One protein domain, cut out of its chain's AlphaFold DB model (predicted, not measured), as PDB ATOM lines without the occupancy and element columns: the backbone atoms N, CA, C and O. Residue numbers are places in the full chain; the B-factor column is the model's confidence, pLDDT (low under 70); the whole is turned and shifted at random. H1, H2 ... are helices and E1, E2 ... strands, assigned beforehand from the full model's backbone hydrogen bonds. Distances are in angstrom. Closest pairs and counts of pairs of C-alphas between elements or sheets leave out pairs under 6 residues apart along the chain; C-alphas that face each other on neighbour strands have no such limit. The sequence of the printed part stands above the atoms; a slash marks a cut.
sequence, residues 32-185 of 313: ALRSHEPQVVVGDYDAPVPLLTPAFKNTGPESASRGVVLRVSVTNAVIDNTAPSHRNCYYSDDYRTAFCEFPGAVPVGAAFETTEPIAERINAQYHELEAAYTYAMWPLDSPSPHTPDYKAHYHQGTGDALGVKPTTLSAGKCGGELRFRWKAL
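Overview. This is residues 32 to 185 of the 313 residues of an uncharacterized protein of Streptomyces sp. SceaMP-e96 (UniProt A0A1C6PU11). With little regular structure, the domain is a twisted, curled sheet, E1 E9 E7 E3 E5 E4 in order, mixed, with a small antiparallel sheet, E2 E6 E8, partly over one end. The printed part has 154 residues, mostly strand, 59 in named elements: E1 to E7, H1, E8, E9. It is compact, radius of gyration of the C-alphas 15.6 A, spanning 50 by 35 by 27 A.

Along the chain. E1 is residues 39 to 43, from C-alpha (121.126, 84.590, 142.446); E9 177 to 184, to C-alpha (116.141, 71.029, 144.885); E7 128 to 139, 36.9 A; E3 67 to 75, 26.8 A; E5 97 to 103; E4 89 to 91; E2 55 to 58; E6 111 to 114; E8 164 to 166; H1 150 to 153.

Arrangement. E7 and E3 are antiparallel, N 71 and O 136 within hydrogen-bond range at 2.9 A. H1 is on this sheet, height 8.3 A. The closest C-alphas of E2 and E7, Phe 56 and Met 137, are 7.5 A apart.

Size, cuts and confidence. The printed part has no cut. Links E1 to E2, E3 to E4 and E6 to E7 are long. Residues under pLDDT 70 include 42 to 48.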
ATOM      1  N   ALA A  32     123.479 101.115 127.179       92.25
ATOM      2  CA  ALA A  32     123.985 100.501 128.399       92.25
ATOM      3  C   ALA A  32     122.853  99.718 129.068       92.25
ATOM      4  O   ALA A  32     121.722 100.200 129.137       92.25
ATOM      5  N   LEU A  33     123.159  98.523 129.564       92.31
ATOM      6  CA  LEU A  33     122.198  97.611 130.184       92.31
ATOM      7  C   LEU A  33     122.456  97.514 131.690       92.31
ATOM      8  O   LEU A  33     123.594  97.691 132.133       92.31
ATOM      9  N   ARG A  34     121.423  97.201 132.478       88.38
ATOM     10  CA  ARG A  34     121.562  96.952 133.921       88.38
ATOM     11  C   ARG A  34     122.387  95.691 134.189       88.38
ATOM     12  O   ARG A  34     122.139  94.645 133.584       88.38
ATOM     13  N   SER A  35     123.334  95.798 135.118       86.88
ATOM     14  CA  SER A  35     124.038  94.660 135.716       86.88
ATOM     15  C   SER A  35     123.181  94.027 136.809       86.88
ATOM     16  O   SER A  35     122.551  94.748 137.580       86.88
ATOM     17  N   HIS A  36     123.188  92.700 136.890       82.75
ATOM     18  CA  HIS A  36     122.466  91.955 137.916       82.75
ATOM     19  C   HIS A  36     123.448  91.127 138.737       82.75
ATOM     20  O   HIS A  36     124.420  90.594 138.198       82.75
ATOM     21  N   GLU A  37     123.206  91.029 140.040       83.19
ATOM     22  CA  GLU A  37     123.965  90.117 140.890       83.19
ATOM     23  C   GLU A  37     123.494  88.673 140.659       83.19
ATOM     24  O   GLU A  37     122.293  88.451 140.469       83.19
ATOM     25  N   PRO A  38     124.406  87.680 140.657       84.06
ATOM     26  CA  PRO A  38     124.018  86.278 140.579       84.06
ATOM     27  C   PRO A  38     123.096  85.881 141.734       84.06
ATOM     28  O   PRO A  38     123.334  86.266 142.878       84.06
ATOM     29  N   GLN A  39     122.085  85.064 141.447       78.88
ATOM     30  CA  GLN A  39     121.126  84.590 142.446       78.88
ATOM     31  C   GLN A  39     121.259  83.086 142.696       78.88
ATOM     32  O   GLN A  39     121.567  82.311 141.794       78.88
ATOM     33  N   VAL A  40     121.018  82.658 143.933       77.81
ATOM     34  CA  VAL A  40     120.928  81.238 144.286       77.81
ATOM     35  C   VAL A  40     119.575  81.001 144.931       77.81
ATOM     36  O   VAL A  40     119.272  81.590 145.966       77.81
ATOM     37  N   VAL A  41     118.778  80.136 144.314       70.75
ATOM     38  CA  VAL A  41     117.499  79.668 144.840       70.75
ATOM     39  C   VAL A  41     117.689  78.242 145.335       70.75
ATOM     40  O   VAL A  41     118.132  77.363 144.598       70.75
ATOM     41  N   VAL A  42     117.377  78.018 146.605       65.69
ATOM     42  CA  VAL A  42     117.257  76.678 147.182       65.69
ATOM     43  C   VAL A  42     115.804  76.531 147.596       65.69
ATOM     44  O   VAL A  42     115.271  77.429 148.245       65.69
ATOM     45  N   GLY A  43     115.166  75.442 147.202       62.97
ATOM     46  CA  GLY A  43     113.762  75.208 147.508       62.97
ATOM     47  C   GLY A  43     113.241  73.954 146.825       62.97
ATOM     48  O   GLY A  43     114.011  73.180 146.260       62.97
ATOM     49  N   ASP A  44     111.936  73.758 146.895       61.72
ATOM     50  CA  ASP A  44     111.244  72.696 146.168       61.72
ATOM     51  C   ASP A  44     111.196  72.951 144.666       61.72
ATOM     52  O   ASP A  44     111.449  74.072 144.237       61.72
ATOM     53  N   TYR A  45     110.834  71.924 143.880       57.50
ATOM     54  CA  TYR A  45     110.702  71.942 142.409       57.50
ATOM     55  C   TYR A  45     109.857  73.105 141.855       57.50
ATOM     56  O   TYR A  45     110.019  73.487 140.701       57.50
ATOM     57  N   ASP A  46     108.978  73.696 142.662       57.81
ATOM     58  CA  ASP A  46     108.124  74.833 142.311       57.81
ATOM     59  C   ASP A  46     108.608  76.180 142.881       57.81
ATOM     60  O   ASP A  46     107.929  77.199 142.726       57.81
ATOM     61  N   ALA A  47     109.780  76.215 143.525       61.28
ATOM     62  CA  ALA A  47     110.330  77.435 144.089       61.28
ATOM     63  C   ALA A  47     110.473  78.512 142.999       61.28
ATOM     64  O   ALA A  47     110.976  78.224 141.905       61.28
ATOM     65  N   PRO A  48     110.064  79.761 143.290       63.31
ATOM     66  CA  PRO A  48     110.045  80.823 142.301       63.31
ATOM     67  C   PRO A  48     111.448  81.048 141.735       63.31
ATOM     68  O   PRO A  48     112.407  81.329 142.456       63.31
ATOM     69  N   VAL A  49     111.558  80.914 140.416       71.81
ATOM     70  CA  VAL A  49     112.801  81.149 139.682       71.81
ATOM     71  C   VAL A  49     113.037  82.660 139.579       71.81
ATOM     72  O   VAL A  49     112.069  83.413 139.425       71.81
ATOM     73  N   PRO A  50     114.294  83.138 139.649       77.06
ATOM     74  CA  PRO A  50     114.605  84.552 139.493       77.06
ATOM     75  C   PRO A  50     114.004  85.133 138.219       77.06
ATOM     76  O   PRO A  50     114.291  84.670 137.120       77.06
ATOM     77  N   LEU A  51     113.190  86.173 138.367       80.75
ATOM     78  CA  LEU A  51     112.579  86.859 137.238       80.75
ATOM     79  C   LEU A  51     113.478  88.003 136.761       80.75
ATOM     80  O   LEU A  51     113.988  88.793 137.558       80.75
ATOM     81  N   LEU A  52     113.642  88.126 135.442       83.75
ATOM     82  CA  LEU A  52     114.406  89.211 134.834       83.75
ATOM     83  C   LEU A  52     113.476  90.352 134.406       83.75
ATOM     84  O   LEU A  52     112.600  90.168 133.565       83.75
ATOM     85  N   THR A  53     113.746  91.556 134.916       89.81
ATOM     86  CA  THR A  53     113.173  92.815 134.410       89.81
ATOM     87  C   THR A  53     114.270  93.603 133.682       89.81
ATOM     88  O   THR A  53     115.127  94.213 134.336       89.81
ATOM     89  N   PRO A  54     114.330  93.554 132.337       92.19
ATOM     90  CA  PRO A  54     115.350  94.264 131.575       92.19
ATOM     91  C   PRO A  54     115.277  95.776 131.753       92.19
ATOM     92  O   PRO A  54     114.205  96.379 131.727       92.19
ATOM     93  N   ALA A  55     116.445  96.404 131.859       93.31
ATOM     94  CA  ALA A  55     116.559  97.852 131.905       93.31
ATOM     95  C   ALA A  55     117.737  98.328 131.057       93.31
ATOM     96  O   ALA A  55     118.801  97.704 131.022       93.31
ATOM     97  N   PHE A  56     117.538  99.447 130.370       94.06
ATOM     98  CA  PHE A  56     118.481  99.988 129.405       94.06
ATOM     99  C   PHE A  56     118.496 101.515 129.420       94.06
ATOM    100  O   PHE A  56     117.510 102.170 129.752       94.06
ATOM    101  N   LYS A  57     119.631 102.093 129.030       94.25
ATOM    102  CA  LYS A  57     119.830 103.534 128.872       94.25
ATOM    103  C   LYS A  57     120.430 103.817 127.511       94.25
ATOM    104  O   LYS A  57     121.440 103.209 127.172       94.25
ATOM    105  N   ASN A  58     119.864 104.763 126.766       94.25
ATOM    106  CA  ASN A  58     120.498 105.230 125.540       94.25
ATOM    107  C   ASN A  58     121.743 106.057 125.889       94.25
ATOM    108  O   ASN A  58     121.651 107.159 126.432       94.25
ATOM    109  N   THR A  59     122.908 105.497 125.599       92.38
ATOM    110  CA  THR A  59     124.229 106.111 125.779       92.38
ATOM    111  C   THR A  59     124.872 106.510 124.454       92.38
ATOM    112  O   THR A  59     125.981 107.039 124.454       92.38
ATOM    113  N   GLY A  60     124.205 106.226 123.332       90.38
ATOM    114  CA  GLY A  60     124.657 106.634 122.011       90.38
ATOM    115  C   GLY A  60     124.510 108.141 121.804       90.38
ATOM    116  O   GLY A  60     123.809 108.812 122.563       90.38
ATOM    117  N   PRO A  61     125.153 108.696 120.771       92.06
ATOM    118  CA  PRO A  61     125.054 110.122 120.472       92.06
ATOM    119  C   PRO A  61     123.754 110.494 119.743       92.06
ATOM    120  O   PRO A  61     123.490 111.675 119.539       92.06
ATOM    121  N   GLU A  62     122.937 109.508 119.369       93.62
ATOM    122  CA  GLU A  62     121.681 109.689 118.645       93.62
ATOM    123  C   GLU A  62     120.505 109.027 119.373       93.62
ATOM    124  O   GLU A  62     120.662 108.075 120.143       93.62
ATOM    125  N   SER A  63     119.298 109.532 119.119       93.94
ATOM    126  CA  SER A  63     118.065 108.931 119.637       93.94
ATOM    127  C   SER A  63     117.667 107.718 118.798       93.94
ATOM    128  O   SER A  63     117.760 107.765 117.573       93.94
ATOM    129  N   ALA A  64     117.136 106.667 119.424       94.81
ATOM    130  CA  ALA A  64     116.455 105.607 118.681       94.81
ATOM    131  C   ALA A  64     115.049 106.096 118.320       94.81
ATOM    132  O   ALA A  64     114.106 105.947 119.093       94.81
ATOM    133  N   SER A  65     114.931 106.774 117.179       93.19
ATOM    134  CA  SER A  65     113.752 107.565 116.797       93.19
ATOM    135  C   SER A  65     112.487 106.733 116.577       93.19
ATOM    136  O   SER A  65     111.384 107.216 116.825       93.19
ATOM    137  N   ARG A  66     112.637 105.477 116.146       93.56
ATOM    138  CA  ARG A  66     111.524 104.547 115.890       93.56
ATOM    139  C   ARG A  66     111.234 103.594 117.048       93.56
ATOM    140  O   ARG A  66     110.277 102.827 116.966       93.56
ATOM    141  N   GLY A  67     112.021 103.669 118.116       95.69
ATOM    142  CA  GLY A  67     111.977 102.739 119.236       95.69
ATOM    143  C   GLY A  67     113.059 101.684 119.179       95.69
ATOM    144  O   GLY A  67     114.067 101.835 118.482       95.69
ATOM    145  N   VAL A  68     112.874 100.640 119.976       96.62
ATOM    146  CA  VAL A  68     113.906  99.639 120.245       96.62
ATOM    147  C   VAL A  68     113.354  98.226 120.162       96.62
ATOM    148  O   VAL A  68     112.161  97.993 120.362       96.62
ATOM    149  N   VAL A  69     114.248  97.286 119.877       96.56
ATOM    150  CA  VAL A  69     114.000  95.851 119.981       96.56
ATOM    151  C   VAL A  69     114.874  95.269 121.084       96.56
ATOM    152  O   VAL A  69     116.094  95.456 121.104       96.56
ATOM    153  N   LEU A  70     114.221  94.561 121.998       95.38
ATOM    154  CA  LEU A  70     114.817  93.806 123.086       95.38
ATOM    155  C   LEU A  70     114.870  92.340 122.687       95.38
ATOM    156  O   LEU A  70     113.839  91.758 122.375       95.38
ATOM    157  N   ARG A  71     116.047  91.730 122.751       94.69
ATOM    158  CA  ARG A  71     116.177  90.273 122.726       94.69
ATOM    159  C   ARG A  71     116.437  89.784 124.134       94.69
ATOM    160  O   ARG A  71     117.384  90.263 124.747       94.69
ATOM    161  N   VAL A  72     115.674  88.802 124.588       92.88
ATOM    162  CA  VAL A  72     115.986  88.005 125.776       92.88
ATOM    163  C   VAL A  72     116.256  86.574 125.345       92.88
ATOM    164  O   VAL A  72     115.638  86.083 124.403       92.88
ATOM    165  N   SER A  73     117.231  85.937 125.980       92.00
ATOM    166  CA  SER A  73     117.521  84.521 125.815       92.00
ATOM    167  C   SER A  73     117.862  83.895 127.160       92.00
ATOM    168  O   SER A  73     118.637  84.471 127.924       92.00
ATOM    169  N   VAL A  74     117.368  82.687 127.402       89.38
ATOM    170  CA  VAL A  74     117.676  81.889 128.592       89.38
ATOM    171  C   VAL A  74     118.430  80.615 128.217       89.38
ATOM    172  O   VAL A  74     118.106  79.928 127.246       89.38
ATOM    173  N   THR A  75     119.483  80.301 128.971       89.19
ATOM    174  CA  THR A  75     120.298  79.095 128.767       89.19
ATOM    175  C   THR A  75     119.928  77.988 129.746       89.19
ATOM    176  O   THR A  75     119.472  78.248 130.854       89.19
ATOM    177  N   ASN A  76     120.155  76.736 129.330       82.06
ATOM    178  CA  ASN A  76     120.071  75.528 130.163       82.06
ATOM    179  C   ASN A  76     118.726  75.254 130.860       82.06
ATOM    180  O   ASN A  76     118.669  74.362 131.695       82.06
ATOM    181  N   ALA A  77     117.644  75.938 130.486       79.38
ATOM    182  CA  ALA A  77     116.328  75.794 131.104       79.38
ATOM    183  C   ALA A  77     115.280  75.212 130.139       79.38
ATOM    184  O   ALA A  77     115.360  75.409 128.923       79.38
ATOM    185  N   VAL A  78     114.283  74.493 130.656       77.75
ATOM    186  CA  VAL A  78     113.038  74.177 129.932       77.75
ATOM    187  C   VAL A  78     112.036  75.274 130.253       77.75
ATOM    188  O   VAL A  78     111.899  75.656 131.411       77.75
ATOM    189  N   ILE A  79     111.359  75.794 129.235       79.81
ATOM    190  CA  ILE A  79     110.430  76.915 129.380       79.81
ATOM    191  C   ILE A  79     109.002  76.395 129.359       79.81
ATOM    192  O   ILE A  79     108.644  75.556 128.532       79.81
ATOM    193  N   ASP A  80     108.205  76.874 130.305       75.00
ATOM    194  CA  ASP A  80     106.765  76.692 130.323       75.00
ATOM    195  C   ASP A  80     106.143  77.567 129.229       75.00
ATOM    196  O   ASP A  80     106.051  78.791 129.341       75.00
ATOM    197  N   ASN A  81     105.726  76.917 128.147       69.62
ATOM    198  CA  ASN A  81     105.101  77.559 126.995       69.62
ATOM    199  C   ASN A  81     103.627  77.938 127.225       69.62
ATOM    200  O   ASN A  81     102.986  78.453 126.308       69.62
ATOM    201  N   THR A  82     103.080  77.677 128.417       70.44
ATOM    202  CA  THR A  82     101.727  78.095 128.805       70.44
ATOM    203  C   THR A  82     101.701  79.461 129.493       70.44
ATOM    204  O   THR A  82     100.623  80.031 129.677       70.44
ATOM    205  N   ALA A  83     102.870  80.015 129.835       66.19
ATOM    206  CA  ALA A  83     102.980  81.320 130.469       66.19
ATOM    207  C   ALA A  83     102.408  82.450 129.582       66.19
ATOM    208  O   ALA A  83     102.490  82.378 128.348       66.19
ATOM    209  N   PRO A  84     101.849  83.521 130.182       67.56
ATOM    210  CA  PRO A  84     101.370  84.676 129.434       67.56
ATOM    211  C   PRO A  84     102.447  85.231 128.496       67.56
ATOM    212  O   PRO A  84     103.567  85.525 128.908       67.56
ATOM    213  N   SER A  85     102.092  85.392 127.223       84.69
ATOM    214  CA  SER A  85     102.968  85.945 126.191       84.69
ATOM    215  C   SER A  85     102.489  87.333 125.784       84.69
ATOM    216  O   SER A  85     101.288  87.578 125.654       84.69
ATOM    217  N   HIS A  86     103.414  88.259 125.555       91.00
ATOM    218  CA  HIS A  86     103.063  89.640 125.238       91.00
ATOM    219  C   HIS A  86     102.893  89.842 123.731       91.00
ATOM    220  O   HIS A  86     103.733  89.404 122.944       91.00
ATOM    221  N   ARG A  87     101.846  90.561 123.298       94.31
ATOM    222  CA  ARG A  87     101.547  90.754 121.860       94.31
ATOM    223  C   ARG A  87     102.611  91.489 121.047       94.31
ATOM    224  O   ARG A  87     102.611  91.412 119.822       94.31
ATOM    225  N   ASN A  88     103.490  92.239 121.704       95.88
ATOM    226  CA  ASN A  88     104.630  92.906 121.072       95.88
ATOM    227  C   ASN A  88     105.922  92.077 121.135       95.88
ATOM    228  O   ASN A  88     106.980  92.606 120.800       95.88
ATOM    229  N   CYS A  89     105.843  90.812 121.552       95.12
ATOM    230  CA  CYS A  89     106.966  89.888 121.624       95.12
ATOM    231  C   CYS A  89     106.784  88.692 120.677       95.12
ATOM    232  O   CYS A  89     105.669  88.223 120.439       95.12
ATOM    233  N   TYR A  90     107.905  88.203 120.154       94.94
ATOM    234  CA  TYR A  90     108.020  87.068 119.244       94.94
ATOM    235  C   TYR A  90     108.926  86.012 119.876       94.94
ATOM    236  O   TYR A  90     110.082  86.309 120.175       94.94
ATOM    237  N   TYR A  91     108.418  84.799 120.066       92.38
ATOM    238  CA  TYR A  91     109.043  83.723 120.836       92.38
ATOM    239  C   TYR A  91     109.493  82.578 119.926       92.38
ATOM    240  O   TYR A  91     108.741  82.155 119.046       92.38
ATOM    241  N   SER A  92     110.712  82.081 120.128       92.25
ATOM    242  CA  SER A  92     111.202  80.888 119.431       92.25
ATOM    243  C   SER A  92     110.328  79.669 119.735       92.25
ATOM    244  O   SER A  92     109.648  79.633 120.758       92.25
ATOM    245  N   ASP A  93     110.380  78.641 118.886       88.69
ATOM    246  CA  ASP A  93     109.598  77.405 119.067       88.69
ATOM    247  C   ASP A  93     109.850  76.723 120.427       88.69
ATOM    248  O   ASP A  93     108.957  76.094 120.994       88.69
ATOM    249  N   ASP A  94     111.067  76.855 120.966       86.81
ATOM    250  CA  ASP A  94     111.467  76.344 122.284       86.81
ATOM    251  C   ASP A  94     111.271  77.354 123.428       86.81
ATOM    252  O   ASP A  94     111.621  77.062 124.571       86.81
ATOM    253  N   TYR A  95     110.739  78.541 123.118       87.50
ATOM    254  CA  TYR A  95     110.481  79.658 124.029       87.50
ATOM    255  C   TYR A  95     111.716  80.169 124.790       87.50
ATOM    256  O   TYR A  95     111.585  80.974 125.707       87.50
ATOM    257  N   ARG A  96     112.930  79.755 124.404       89.06
ATOM    258  CA  ARG A  96     114.180  80.186 125.052       89.06
ATOM    259  C   ARG A  96     114.687  81.529 124.565       89.06
ATOM    260  O   ARG A  96     115.704  82.009 125.063       89.06
ATOM    261  N   THR A  97     114.091  82.081 123.516       91.56
ATOM    262  CA  THR A  97     114.439  83.398 122.995       91.56
ATOM    263  C   THR A  97     113.181  84.167 122.646       91.56
ATOM    264  O   THR A  97     112.350  83.693 121.874       91.56
ATOM    265  N   ALA A  98     113.099  85.395 123.144       93.00
ATOM    266  CA  ALA A  98     112.047  86.340 122.817       93.00
ATOM    267  C   ALA A  98     112.633  87.619 122.208       93.00
ATOM    268  O   ALA A  98     113.639  88.149 122.684       93.00
ATOM    269  N   PHE A  99     111.979  88.141 121.173       95.19
ATOM    270  CA  PHE A  99     112.217  89.475 120.623       95.19
ATOM    271  C   PHE A  99     111.003  90.356 120.898       95.19
ATOM    272  O   PHE A  99     109.935  90.094 120.359       95.19
ATOM    273  N   CYS A 100     111.156  91.401 121.707       95.62
ATOM    274  CA  CYS A 100     110.094  92.334 122.070       95.62
ATOM    275  C   CYS A 100     110.337  93.713 121.455       95.62
ATOM    276  O   CYS A 100     111.423  94.281 121.593       95.62
ATOM    277  N   GLU A 101     109.323  94.273 120.802       97.00
ATOM    278  CA  GLU A 101     109.398  95.586 120.164       97.00
ATOM    279  C   GLU A 101     108.710  96.654 121.013       97.00
ATOM    280  O   GLU A 101     107.545  96.525 121.396       97.00
ATOM    281  N   PHE A 102     109.428  97.746 121.266       97.06
ATOM    282  CA  PHE A 102     108.928  98.905 121.997       97.06
ATOM    283  C   PHE A 102     108.918 100.110 121.058       97.06
ATOM    284  O   PHE A 102     109.949 100.776 120.898       97.06
ATOM    285  N   PRO A 103     107.782 100.383 120.392       94.75
ATOM    286  CA  PRO A 103     107.657 101.547 119.532       94.75
ATOM    287  C   PRO A 103     107.629 102.822 120.381       94.75
ATOM    288  O   PRO A 103     106.954 102.892 121.405       94.75
ATOM    289  N   GLY A 104     108.342 103.849 119.930       93.56
ATOM    290  CA  GLY A 104     108.429 105.134 120.623       93.56
ATOM    291  C   GLY A 104     109.871 105.585 120.777       93.56
ATOM    292  O   GLY A 104     110.746 104.789 121.095       93.56
ATOM    293  N   ALA A 105     110.131 106.862 120.510       93.94
ATOM    294  CA  ALA A 105     111.494 107.368 120.511       93.94
ATOM    295  C   ALA A 105     112.166 107.166 121.879       93.94
ATOM    296  O   ALA A 105     111.570 107.453 122.915       93.94
ATOM    297  N   VAL A 106     113.431 106.737 121.869       96.06
ATOM    298  CA  VAL A 106     114.284 106.682 123.066       96.06
ATOM    299  C   VAL A 106     115.342 107.782 122.954       96.06
ATOM    300  O   VAL A 106     116.349 107.590 122.253       96.06
ATOM    301  N   PRO A 107     115.135 108.945 123.605       96.50
ATOM    302  CA  PRO A 107     116.080 110.051 123.558       96.50
ATOM    303  C   PRO A 107     117.448 109.675 124.118       96.50
ATOM    304  O   PRO A 107     117.569 108.790 124.968       96.50
ATOM    305  N   VAL A 108     118.481 110.391 123.681       95.38
ATOM    306  CA  VAL A 108     119.822 110.298 124.274       95.38
ATOM    307  C   VAL A 108     119.742 110.564 125.780       95.38
ATOM    308  O   VAL A 108     119.106 111.518 126.225       95.38
ATOM    309  N   GLY A 109     120.383 109.708 126.574       93.50
ATOM    310  CA  GLY A 109     120.420 109.810 128.030       93.50
ATOM    311  C   GLY A 109     119.182 109.270 128.751       93.50
ATOM    312  O   GLY A 109     119.261 109.058 129.962       93.50
ATOM    313  N   ALA A 110     118.081 108.996 128.042       95.94
ATOM    314  CA  ALA A 110     116.890 108.399 128.633       95.94
ATOM    315  C   ALA A 110     117.145 106.937 129.027       95.94
ATOM    316  O   ALA A 110     117.874 106.209 128.346       95.94
ATOM    317  N   ALA A 111     116.534 106.517 130.131       95.06
ATOM    318  CA  ALA A 111     116.625 105.165 130.657       95.06
ATOM    319  C   ALA A 111     115.233 104.611 130.948       95.06
ATOM    320  O   ALA A 111     114.367 105.319 131.466       95.06
ATOM    321  N   PHE A 112     115.051 103.336 130.627       95.75
ATOM    322  CA  PHE A 112     113.790 102.624 130.752       95.75
ATOM    323  C   PHE A 112     114.003 101.229 131.339       95.75
ATOM    324  O   PHE A 112     115.070 100.631 131.205       95.75
ATOM    325  N   GLU A 113     112.967 100.720 131.987       95.06
ATOM    326  CA  GLU A 113     112.844  99.358 132.502       95.06
ATOM    327  C   GLU A 113     111.519  98.779 132.002       95.06
ATOM    328  O   GLU A 113     110.555  99.530 131.843       95.06
ATOM    329  N   THR A 114     111.447  97.475 131.740       93.50
ATOM    330  CA  THR A 114     110.163  96.838 131.420       93.50
ATOM    331  C   THR A 114     109.184  96.970 132.593       93.50
ATOM    332  O   THR A 114     109.574  97.010 133.759       93.50
ATOM    333  N   THR A 115     107.890  97.112 132.311       90.00
ATOM    334  CA  THR A 115     106.880  97.270 133.378       90.00
ATOM    335  C   THR A 115     106.691  95.998 134.192       90.00
ATOM    336  O   THR A 115     106.343  96.077 135.366       90.00
ATOM    337  N   GLU A 116     106.968  94.858 133.566       84.06
ATOM    338  CA  GLU A 116     106.857  93.514 134.111       84.06
ATOM    339  C   GLU A 116     108.116  92.715 133.738       84.06
ATOM    340  O   GLU A 116     108.826  93.084 132.784       84.06
ATOM    341  N   PRO A 117     108.435  91.636 134.467       79.94
ATOM    342  CA  PRO A 117     109.426  90.678 134.011       79.94
ATOM    343  C   PRO A 117     109.007  90.049 132.685       79.94
ATOM    344  O   PRO A 117     107.820  89.850 132.435       79.94
ATOM    345  N   ILE A 118     109.977  89.683 131.847       72.31
ATOM    346  CA  ILE A 118     109.661  88.866 130.671       72.31
ATOM    347  C   ILE A 118     109.331  87.469 131.186       72.31
ATOM    348  O   ILE A 118     110.190  86.795 131.751       72.31
ATOM    349  N   ALA A 119     108.058  87.092 131.057       59.56
ATOM    350  CA  ALA A 119     107.436  85.932 131.688       59.56
ATOM    351  C   ALA A 119     107.865  84.575 131.090       59.56
ATOM    352  O   ALA A 119     107.043  83.696 130.855       59.56
ATOM    353  N   GLU A 120     109.161  84.367 130.867       65.38
ATOM    354  CA  GLU A 120     109.721  83.041 130.612       65.38
ATOM    355  C   GLU A 120     109.740  82.269 131.942       65.38
ATOM    356  O   GLU A 120     110.737  82.279 132.670       65.38
ATOM    357  N   ARG A 121     108.613  81.636 132.304       65.94
ATOM    358  CA  ARG A 121     108.563  80.729 133.458       65.94
ATOM    359  C   ARG A 121     109.393  79.500 133.111       65.94
ATOM    360  O   ARG A 121     109.059  78.742 132.206       65.94
ATOM    361  N   ILE A 122     110.507  79.312 133.805       71.19
ATOM    362  CA  ILE A 122     111.265  78.071 133.691       71.19
ATOM    363  C   ILE A 122     110.420  76.969 134.320       71.19
ATOM    364  O   ILE A 122     110.070  77.049 135.496       71.19
ATOM    365  N   ASN A 123     110.104  75.940 133.536       66.75
ATOM    366  CA  ASN A 123     109.512  74.713 134.040       66.75
ATOM    367  C   ASN A 123     110.606  73.951 134.798       66.75
ATOM    368  O   ASN A 123     111.358  73.156 134.225       66.75
ATOM    369  N   ALA A 124     110.768  74.284 136.075       55.47
ATOM    370  CA  ALA A 124     111.870  73.817 136.896       55.47
ATOM    371  C   ALA A 124     111.610  72.416 137.480       55.47
ATOM    372  O   ALA A 124     111.680  72.208 138.680       55.47
ATOM    373  N   GLN A 125     111.401  71.403 136.637       61.09
ATOM    374  CA  GLN A 125     111.478  69.995 137.073       61.09
ATOM    375  C   GLN A 125     112.934  69.497 137.150       61.09
ATOM    376  O   GLN A 125     113.261  68.397 136.704       61.09
ATOM    377  N   TYR A 126     113.845  70.322 137.660       60.19
ATOM    378  CA  TYR A 126     115.257  69.965 137.790       60.19
ATOM    379  C   TYR A 126     115.561  69.544 139.226       60.19
ATOM    380  O   TYR A 126     114.892  69.984 140.139       60.19
ATOM    381  N   HIS A 127     116.568  68.695 139.447       63.41
ATOM    382  CA  HIS A 127     117.169  68.535 140.784       63.41
ATOM    383  C   HIS A 127     118.186  69.649 141.065       63.41
ATOM    384  O   HIS A 127     118.392  70.068 142.201       63.41
ATOM    385  N   GLU A 128     118.814  70.144 140.007       73.94
ATOM    386  CA  GLU A 128     119.740  71.258 140.018       73.94
ATOM    387  C   GLU A 128     119.726  71.903 138.633       73.94
ATOM    388  O   GLU A 128     119.677  71.207 137.617       73.94
ATOM    389  N   LEU A 129     119.760  73.230 138.593       78.88
ATOM    390  CA  LEU A 129     119.764  74.011 137.367       78.88
ATOM    391  C   LEU A 129     120.745  75.174 137.512       78.88
ATOM    392  O   LEU A 129     120.616  75.997 138.412       78.88
ATOM    393  N   GLU A 130     121.693  75.282 136.587       86.75
ATOM    394  CA  GLU A 130     122.496  76.490 136.391       86.75
ATOM    395  C   GLU A 130     122.092  77.137 135.070       86.75
ATOM    396  O   GLU A 130     122.352  76.597 133.989       86.75
ATOM    397  N   ALA A 131     121.451  78.297 135.161       87.31
ATOM    398  CA  ALA A 131     120.901  79.006 134.020       87.31
ATOM    399  C   ALA A 131     121.253  80.496 134.066       87.31
ATOM    400  O   ALA A 131     121.695  81.050 135.077       87.31
ATOM    401  N   ALA A 132     121.106  81.149 132.920       89.19
ATOM    402  CA  ALA A 132     121.306  82.579 132.808       89.19
ATOM    403  C   ALA A 132     120.278  83.173 131.856       89.19
ATOM    404  O   ALA A 132     120.123  82.689 130.733       89.19
ATOM    405  N   TYR A 133     119.633  84.254 132.285       89.62
ATOM    406  CA  TYR A 133     118.971  85.158 131.360       89.62
ATOM    407  C   TYR A 133     120.006  86.123 130.801       89.62
ATOM    408  O   TYR A 133     120.768  86.736 131.548       89.62
ATOM    409  N   THR A 134     119.997  86.299 129.488       91.94
ATOM    410  CA  THR A 134     120.790  87.292 128.769       91.94
ATOM    411  C   THR A 134     119.852  88.178 127.974       91.94
ATOM    412  O   THR A 134     118.889  87.692 127.387       91.94
ATOM    413  N   TYR A 135     120.109  89.479 127.942       93.19
ATOM    414  CA  TYR A 135     119.335  90.403 127.138       93.19
ATOM    415  C   TYR A 135     120.204  91.437 126.441       93.19
ATOM    416  O   TYR A 135     121.264  91.834 126.921       93.19
ATOM    417  N   ALA A 136     119.729  91.869 125.279       93.25
ATOM    418  CA  ALA A 136     120.372  92.859 124.438       93.25
ATOM    419  C   ALA A 136     119.328  93.803 123.838       93.25
ATOM    420  O   ALA A 136     118.169  93.432 123.662       93.25
ATOM    421  N   MET A 137     119.751  95.029 123.531       92.81
ATOM    422  CA  MET A 137     118.882  96.084 123.018       92.81
ATOM    423  C   MET A 137     119.492  96.715 121.771       92.81
ATOM    424  O   MET A 137     120.681  97.045 121.763       92.81
ATOM    425  N   TRP A 138     118.667  96.946 120.752       94.62
ATOM    426  CA  TRP A 138     119.057  97.662 119.537       94.62
ATOM    427  C   TRP A 138     117.973  98.641 119.088       94.62
ATOM    428  O   TRP A 138     116.809  98.473 119.453       94.62
ATOM    429  N   PRO A 139     118.317  99.654 118.275       95.12
ATOM    430  CA  PRO A 139     117.314 100.465 117.595       95.12
ATOM    431  C   PRO A 139     116.468  99.587 116.669       95.12
ATOM    432  O   PRO A 139     117.005  98.721 115.976       95.12
ATOM    433  N   LEU A 140     115.157  99.817 116.640       92.56
ATOM    434  CA  LEU A 140     114.209  98.986 115.888       92.56
ATOM    435  C   LEU A 140     114.471  98.995 114.369       92.56
ATOM    436  O   LEU A 140     114.214  98.019 113.675       92.56
ATOM    437  N   ASP A 141     115.000 100.098 113.848       88.00
ATOM    438  CA  ASP A 141     115.359 100.302 112.442       88.00
ATOM    439  C   ASP A 141     116.798  99.888 112.102       88.00
ATOM    440  O   ASP A 141     117.213  99.952 110.944       88.00
ATOM    441  N   SER A 142     117.572  99.468 113.100       88.62
ATOM    442  CA  SER A 142     118.953  99.037 112.929       88.62
ATOM    443  C   SER A 142     119.319  97.936 113.935       88.62
ATOM    444  O   SER A 142     120.249  98.135 114.730       88.62
ATOM    445  N   PRO A 143     118.624  96.780 113.912       85.50
ATOM    446  CA  PRO A 143     118.948  95.651 114.777       85.50
ATOM    447  C   PRO A 143     120.350  95.093 114.483       85.50
ATOM    448  O   PRO A 143     120.983  95.429 113.477       85.50
ATOM    449  N   SER A 144     120.854  94.220 115.361       86.38
ATOM    450  CA  SER A 144     122.133  93.530 115.137       86.38
ATOM    451  C   SER A 144     122.124  92.762 113.804       86.38
ATOM    452  O   SER A 144     121.114  92.118 113.510       86.38
ATOM    453  N   PRO A 145     123.232  92.726 113.034       81.81
ATOM    454  CA  PRO A 145     123.321  91.970 111.778       81.81
ATOM    455  C   PRO A 145     123.018  90.470 111.900       81.81
ATOM    456  O   PRO A 145     122.709  89.823 110.906       81.81
ATOM    457  N   HIS A 146     123.118  89.910 113.108       83.50
ATOM    458  CA  HIS A 146     122.834  88.500 113.397       83.50
ATOM    459  C   HIS A 146     121.432  88.270 113.974       83.50
ATOM    460  O   HIS A 146     121.150  87.193 114.497       83.50
ATOM    461  N   THR A 147     120.567  89.282 113.931       87.50
ATOM    462  CA  THR A 147     119.171  89.144 114.352       87.50
ATOM    463  C   THR A 147     118.441  88.289 113.314       87.50
ATOM    464  O   THR A 147     118.427  88.674 112.143       87.50
ATOM    465  N   PRO A 148     117.869  87.129 113.689       90.00
ATOM    466  CA  PRO A 148     117.058  86.341 112.768       90.00
ATOM    467  C   PRO A 148     115.817  87.133 112.348       90.00
ATOM    468  O   PRO A 148     115.402  88.055 113.050       90.00
ATOM    469  N   ASP A 149     115.180  86.741 111.242       93.25
ATOM    470  CA  ASP A 149     113.849  87.246 110.893       93.25
ATOM    471  C   ASP A 149     112.790  86.630 111.825       93.25
ATOM    472  O   ASP A 149     112.016  85.744 111.461       93.25
ATOM    473  N   TYR A 150     112.806  87.063 113.087       94.31
ATOM    474  CA  TYR A 150     111.923  86.552 114.130       94.31
ATOM    475  C   TYR A 150     110.450  86.809 113.793       94.31
ATOM    476  O   TYR A 150     109.595  86.028 114.179       94.31
ATOM    477  N   LYS A 151     110.116  87.838 113.007       94.56
ATOM    478  CA  LYS A 151     108.720  88.078 112.606       94.56
ATOM    479  C   LYS A 151     108.181  87.006 111.670       94.56
ATOM    480  O   LYS A 151     106.986  86.725 111.708       94.56
ATOM    481  N   ALA A 152     109.039  86.440 110.824       94.38
ATOM    482  CA  ALA A 152     108.659  85.377 109.904       94.38
ATOM    483  C   ALA A 152     108.688  83.986 110.552       94.38
ATOM    484  O   ALA A 152     107.959  83.096 110.113       94.38
ATOM    485  N   HIS A 153     109.543  83.786 111.558       92.81
ATOM    486  CA  HIS A 153     109.865  82.449 112.065       92.81
ATOM    487  C   HIS A 153     109.429  82.176 113.503       92.81
ATOM    488  O   HIS A 153     109.418  81.017 113.892       92.81
ATOM    489  N   TYR A 154     109.143  83.201 114.307       94.31
ATOM    490  CA  TYR A 154     108.820  83.038 115.725       94.31
ATOM    491  C   TYR A 154     107.323  83.262 115.953       94.31
ATOM    492  O   TYR A 154     106.640  83.948 115.187       94.31
ATOM    493  N   HIS A 155     106.807  82.705 117.043       92.00
ATOM    494  CA  HIS A 155     105.413  82.852 117.434       92.00
ATOM    495  C   HIS A 155     105.179  84.209 118.086       92.00
ATOM    496  O   HIS A 155     105.816  84.551 119.079       92.00
ATOM    497  N   GLN A 156     104.249  84.991 117.549       94.75
ATOM    498  CA  GLN A 156     103.838  86.232 118.194       94.75
ATOM    499  C   GLN A 156     102.963  85.925 119.417       94.75
ATOM    500  O   GLN A 156     102.034  85.121 119.325       94.75
ATOM    501  N   GLY A 157     103.238  86.585 120.546       91.25
ATOM    502  CA  GLY A 157     102.385  86.497 121.731       91.25
ATOM    503  C   GLY A 157     100.987  87.081 121.499       91.25
ATOM    504  O   GLY A 157     100.744  87.804 120.531       91.25
ATOM    505  N   THR A 158     100.050  86.784 122.398       90.19
ATOM    506  CA  THR A 158      98.630  87.166 122.233       90.19
ATOM    507  C   THR A 158      98.054  87.982 123.389       90.19
ATOM    508  O   THR A 158      96.964  88.536 123.250       90.19
ATOM    509  N   GLY A 159      98.770  88.089 124.509       88.06
ATOM    510  CA  GLY A 159      98.351  88.824 125.698       88.06
ATOM    511  C   GLY A 159      98.618  90.328 125.628       88.06
ATOM    512  O   GLY A 159      98.789  90.927 124.559       88.06
ATOM    513  N   ASP A 160      98.657  90.965 126.797       90.56
ATOM    514  CA  ASP A 160      98.930  92.393 126.880       90.56
ATOM    515  C   ASP A 160     100.340  92.760 126.432       90.56
ATOM    516  O   ASP A 160     101.282  91.981 126.552       90.56
ATOM    517  N   ALA A 161     100.481  93.949 125.842       93.75
ATOM    518  CA  ALA A 161     101.784  94.407 125.386       93.75
ATOM    519  C   ALA A 161     102.675  94.696 126.595       93.75
ATOM    520  O   ALA A 161     102.280  95.448 127.486       93.75
ATOM    521  N   LEU A 162     103.893  94.160 126.574       93.19
ATOM    522  CA  LEU A 162     104.917  94.498 127.545       93.19
ATOM    523  C   LEU A 162     105.234  95.987 127.414       93.19
ATOM    524  O   LEU A 162     105.575  96.467 126.328       93.19
ATOM    525  N   GLY A 163     105.108  96.711 128.521       94.25
ATOM    526  CA  GLY A 163     105.408  98.130 128.597       94.25
ATOM    527  C   GLY A 163     106.855  98.407 128.989       94.25
ATOM    528  O   GLY A 163     107.602  97.525 129.416       94.25
ATOM    529  N   VAL A 164     107.228  99.682 128.899       95.69
ATOM    530  CA  VAL A 164     108.430 100.231 129.531       95.69
ATOM    531  C   VAL A 164     108.068 101.458 130.356       95.69
ATOM    532  O   VAL A 164     107.204 102.245 129.972       95.69
ATOM    533  N   LYS A 165     108.754 101.642 131.482       95.00
ATOM    534  CA  LYS A 165     108.632 102.809 132.361       95.00
ATOM    535  C   LYS A 165     109.986 103.507 132.521       95.00
ATOM    536  O   LYS A 165     111.019 102.832 132.476       95.00
ATOM    537  N   PRO A 166     110.018 104.839 132.700       96.25
ATOM    538  CA  PRO A 166     111.257 105.552 132.994       96.25
ATOM    539  C   PRO A 166     111.953 104.996 134.242       96.25
ATOM    540  O   PRO A 166     111.298 104.638 135.219       96.25
ATOM    541  N   THR A 167     113.283 104.945 134.222       92.19
ATOM    542  CA  THR A 167     114.098 104.493 135.361       92.19
ATOM    543  C   THR A 167     115.409 105.277 135.446       92.19
ATOM    544  O   THR A 167     115.724 106.096 134.581       92.19
ATOM    545  N   THR A 168     116.207 105.016 136.476       87.69
ATOM    546  CA  THR A 168     117.571 105.537 136.608       87.69
ATOM    547  C   THR A 168     118.579 104.408 136.464       87.69
ATOM    548  O   THR A 168     118.509 103.410 137.177       87.69
ATOM    549  N   LEU A 169     119.554 104.581 135.572       82.62
ATOM    550  CA  LEU A 169     120.686 103.669 135.415       82.62
ATOM    551  C   LEU A 169     121.991 104.451 135.529       82.62
ATOM    552  O   LEU A 169     122.222 105.423 134.795       82.62
ATOM    553  N   SER A 170     122.851 104.010 136.446       68.31
ATOM    554  CA  SER A 170     124.241 104.449 136.502       68.31
ATOM    555  C   SER A 170     124.974 104.009 135.236       68.31
ATOM    556  O   SER A 170     124.693 102.947 134.682       68.31
ATOM    557  N   ALA A 171     125.932 104.814 134.780       56.31
ATOM    558  CA  ALA A 171     126.805 104.459 133.667       56.31
ATOM    559  C   ALA A 171     127.799 103.362 134.103       56.31
ATOM    560  O   ALA A 171     128.952 103.641 134.414       56.31
ATOM    561  N   GLY A 172     127.326 102.119 134.197       54.31
ATOM    562  CA  GLY A 172     128.142 100.924 134.412       54.31
ATOM    563  C   GLY A 172     128.497 100.250 133.084       54.31
ATOM    564  O   GLY A 172     127.765 100.373 132.101       54.31
ATOM    565  N   LYS A 173     129.632  99.544 133.035       53.75
ATOM    566  CA  LYS A 173     130.014  98.720 131.876       53.75
ATOM    567  C   LYS A 173     129.257  97.386 131.894       53.75
ATOM    568  O   LYS A 173     129.168  96.766 132.943       53.75
ATOM    569  N   CYS A 174     128.810  96.950 130.711       59.62
ATOM    570  CA  CYS A 174     128.400  95.578 130.376       59.62
ATOM    571  C   CYS A 174     127.470  94.899 131.400       59.62
ATOM    572  O   CYS A 174     127.875  93.983 132.110       59.62
ATOM    573  N   GLY A 175     126.215  95.352 131.459       75.25
ATOM    574  CA  GLY A 175     125.112  94.582 132.036       75.25
ATOM    575  C   GLY A 175     124.464  93.661 131.002       75.25
ATOM    576  O   GLY A 175     125.032  93.421 129.938       75.25
ATOM    577  N   GLY A 176     123.248  93.196 131.282       85.50
ATOM    578  CA  GLY A 176     122.509  92.355 130.337       85.50
ATOM    579  C   GLY A 176     122.385  90.892 130.742       85.50
ATOM    580  O   GLY A 176     121.754  90.141 130.020       85.50
ATOM    581  N   GLU A 177     122.966  90.464 131.861       90.00
ATOM    582  CA  GLU A 177     122.952  89.057 132.275       90.00
ATOM    583  C   GLU A 177     122.518  88.922 133.734       90.00
ATOM    584  O   GLU A 177     123.015  89.652 134.593       90.00
ATOM    585  N   LEU A 178     121.602  87.991 133.996       87.31
ATOM    586  CA  LEU A 178     121.235  87.508 135.324       87.31
ATOM    587  C   LEU A 178     121.541  86.011 135.365       87.31
ATOM    588  O   LEU A 178     120.840  85.213 134.745       87.31
ATOM    589  N   ARG A 179     122.594  85.642 136.097       88.31
ATOM    590  CA  ARG A 179     122.913  84.242 136.392       88.31
ATOM    591  C   ARG A 179     122.130  83.781 137.596       88.31
ATOM    592  O   ARG A 179     122.052  84.505 138.588       88.31
ATOM    593  N   PHE A 180     121.647  82.554 137.546       84.56
ATOM    594  CA  PHE A 180     121.056  81.938 138.710       84.56
ATOM    595  C   PHE A 180     121.337  80.446 138.769       84.56
ATOM    596  O   PHE A 180     121.418  79.748 137.756       84.56
ATOM    597  N   ARG A 181     121.497  79.971 139.998       82.44
ATOM    598  CA  ARG A 181     121.532  78.552 140.318       82.44
ATOM    599  C   ARG A 181     120.293  78.218 141.117       82.44
ATOM    600  O   ARG A 181     119.943  78.935 142.049       82.44
ATOM    601  N   TRP A 182     119.658  77.127 140.750       76.19
ATOM    602  CA  TRP A 182     118.522  76.569 141.440       76.19
ATOM    603  C   TRP A 182     118.895  75.159 141.902       76.19
ATOM    604  O   TRP A 182     119.542  74.416 141.159       76.19
ATOM    605  N   LYS A 183     118.543  74.799 143.137       72.38
ATOM    606  CA  LYS A 183     118.829  73.478 143.706       72.38
ATOM    607  C   LYS A 183     117.631  72.961 144.504       72.38
ATOM    608  O   LYS A 183     117.202  73.630 145.444       72.38
ATOM    609  N   ALA A 184     117.169  71.759 144.155       67.56
ATOM    610  CA  ALA A 184     116.141  71.029 144.885       67.56
ATOM    611  C   ALA A 184     116.665  70.604 146.263       67.56
ATOM    612  O   ALA A 184     117.858  70.326 146.430       67.56
ATOM    613  N   LEU A 185     115.773  70.473 147.245       67.75
ATOM    614  CA  LEU A 185     116.103  69.808 148.506       67.75
ATOM    615  C   LEU A 185     116.488  68.339 148.239       67.75
ATOM    616  O   LEU A 185     115.752  67.616 147.587       67.75
TER     617      LEU A 185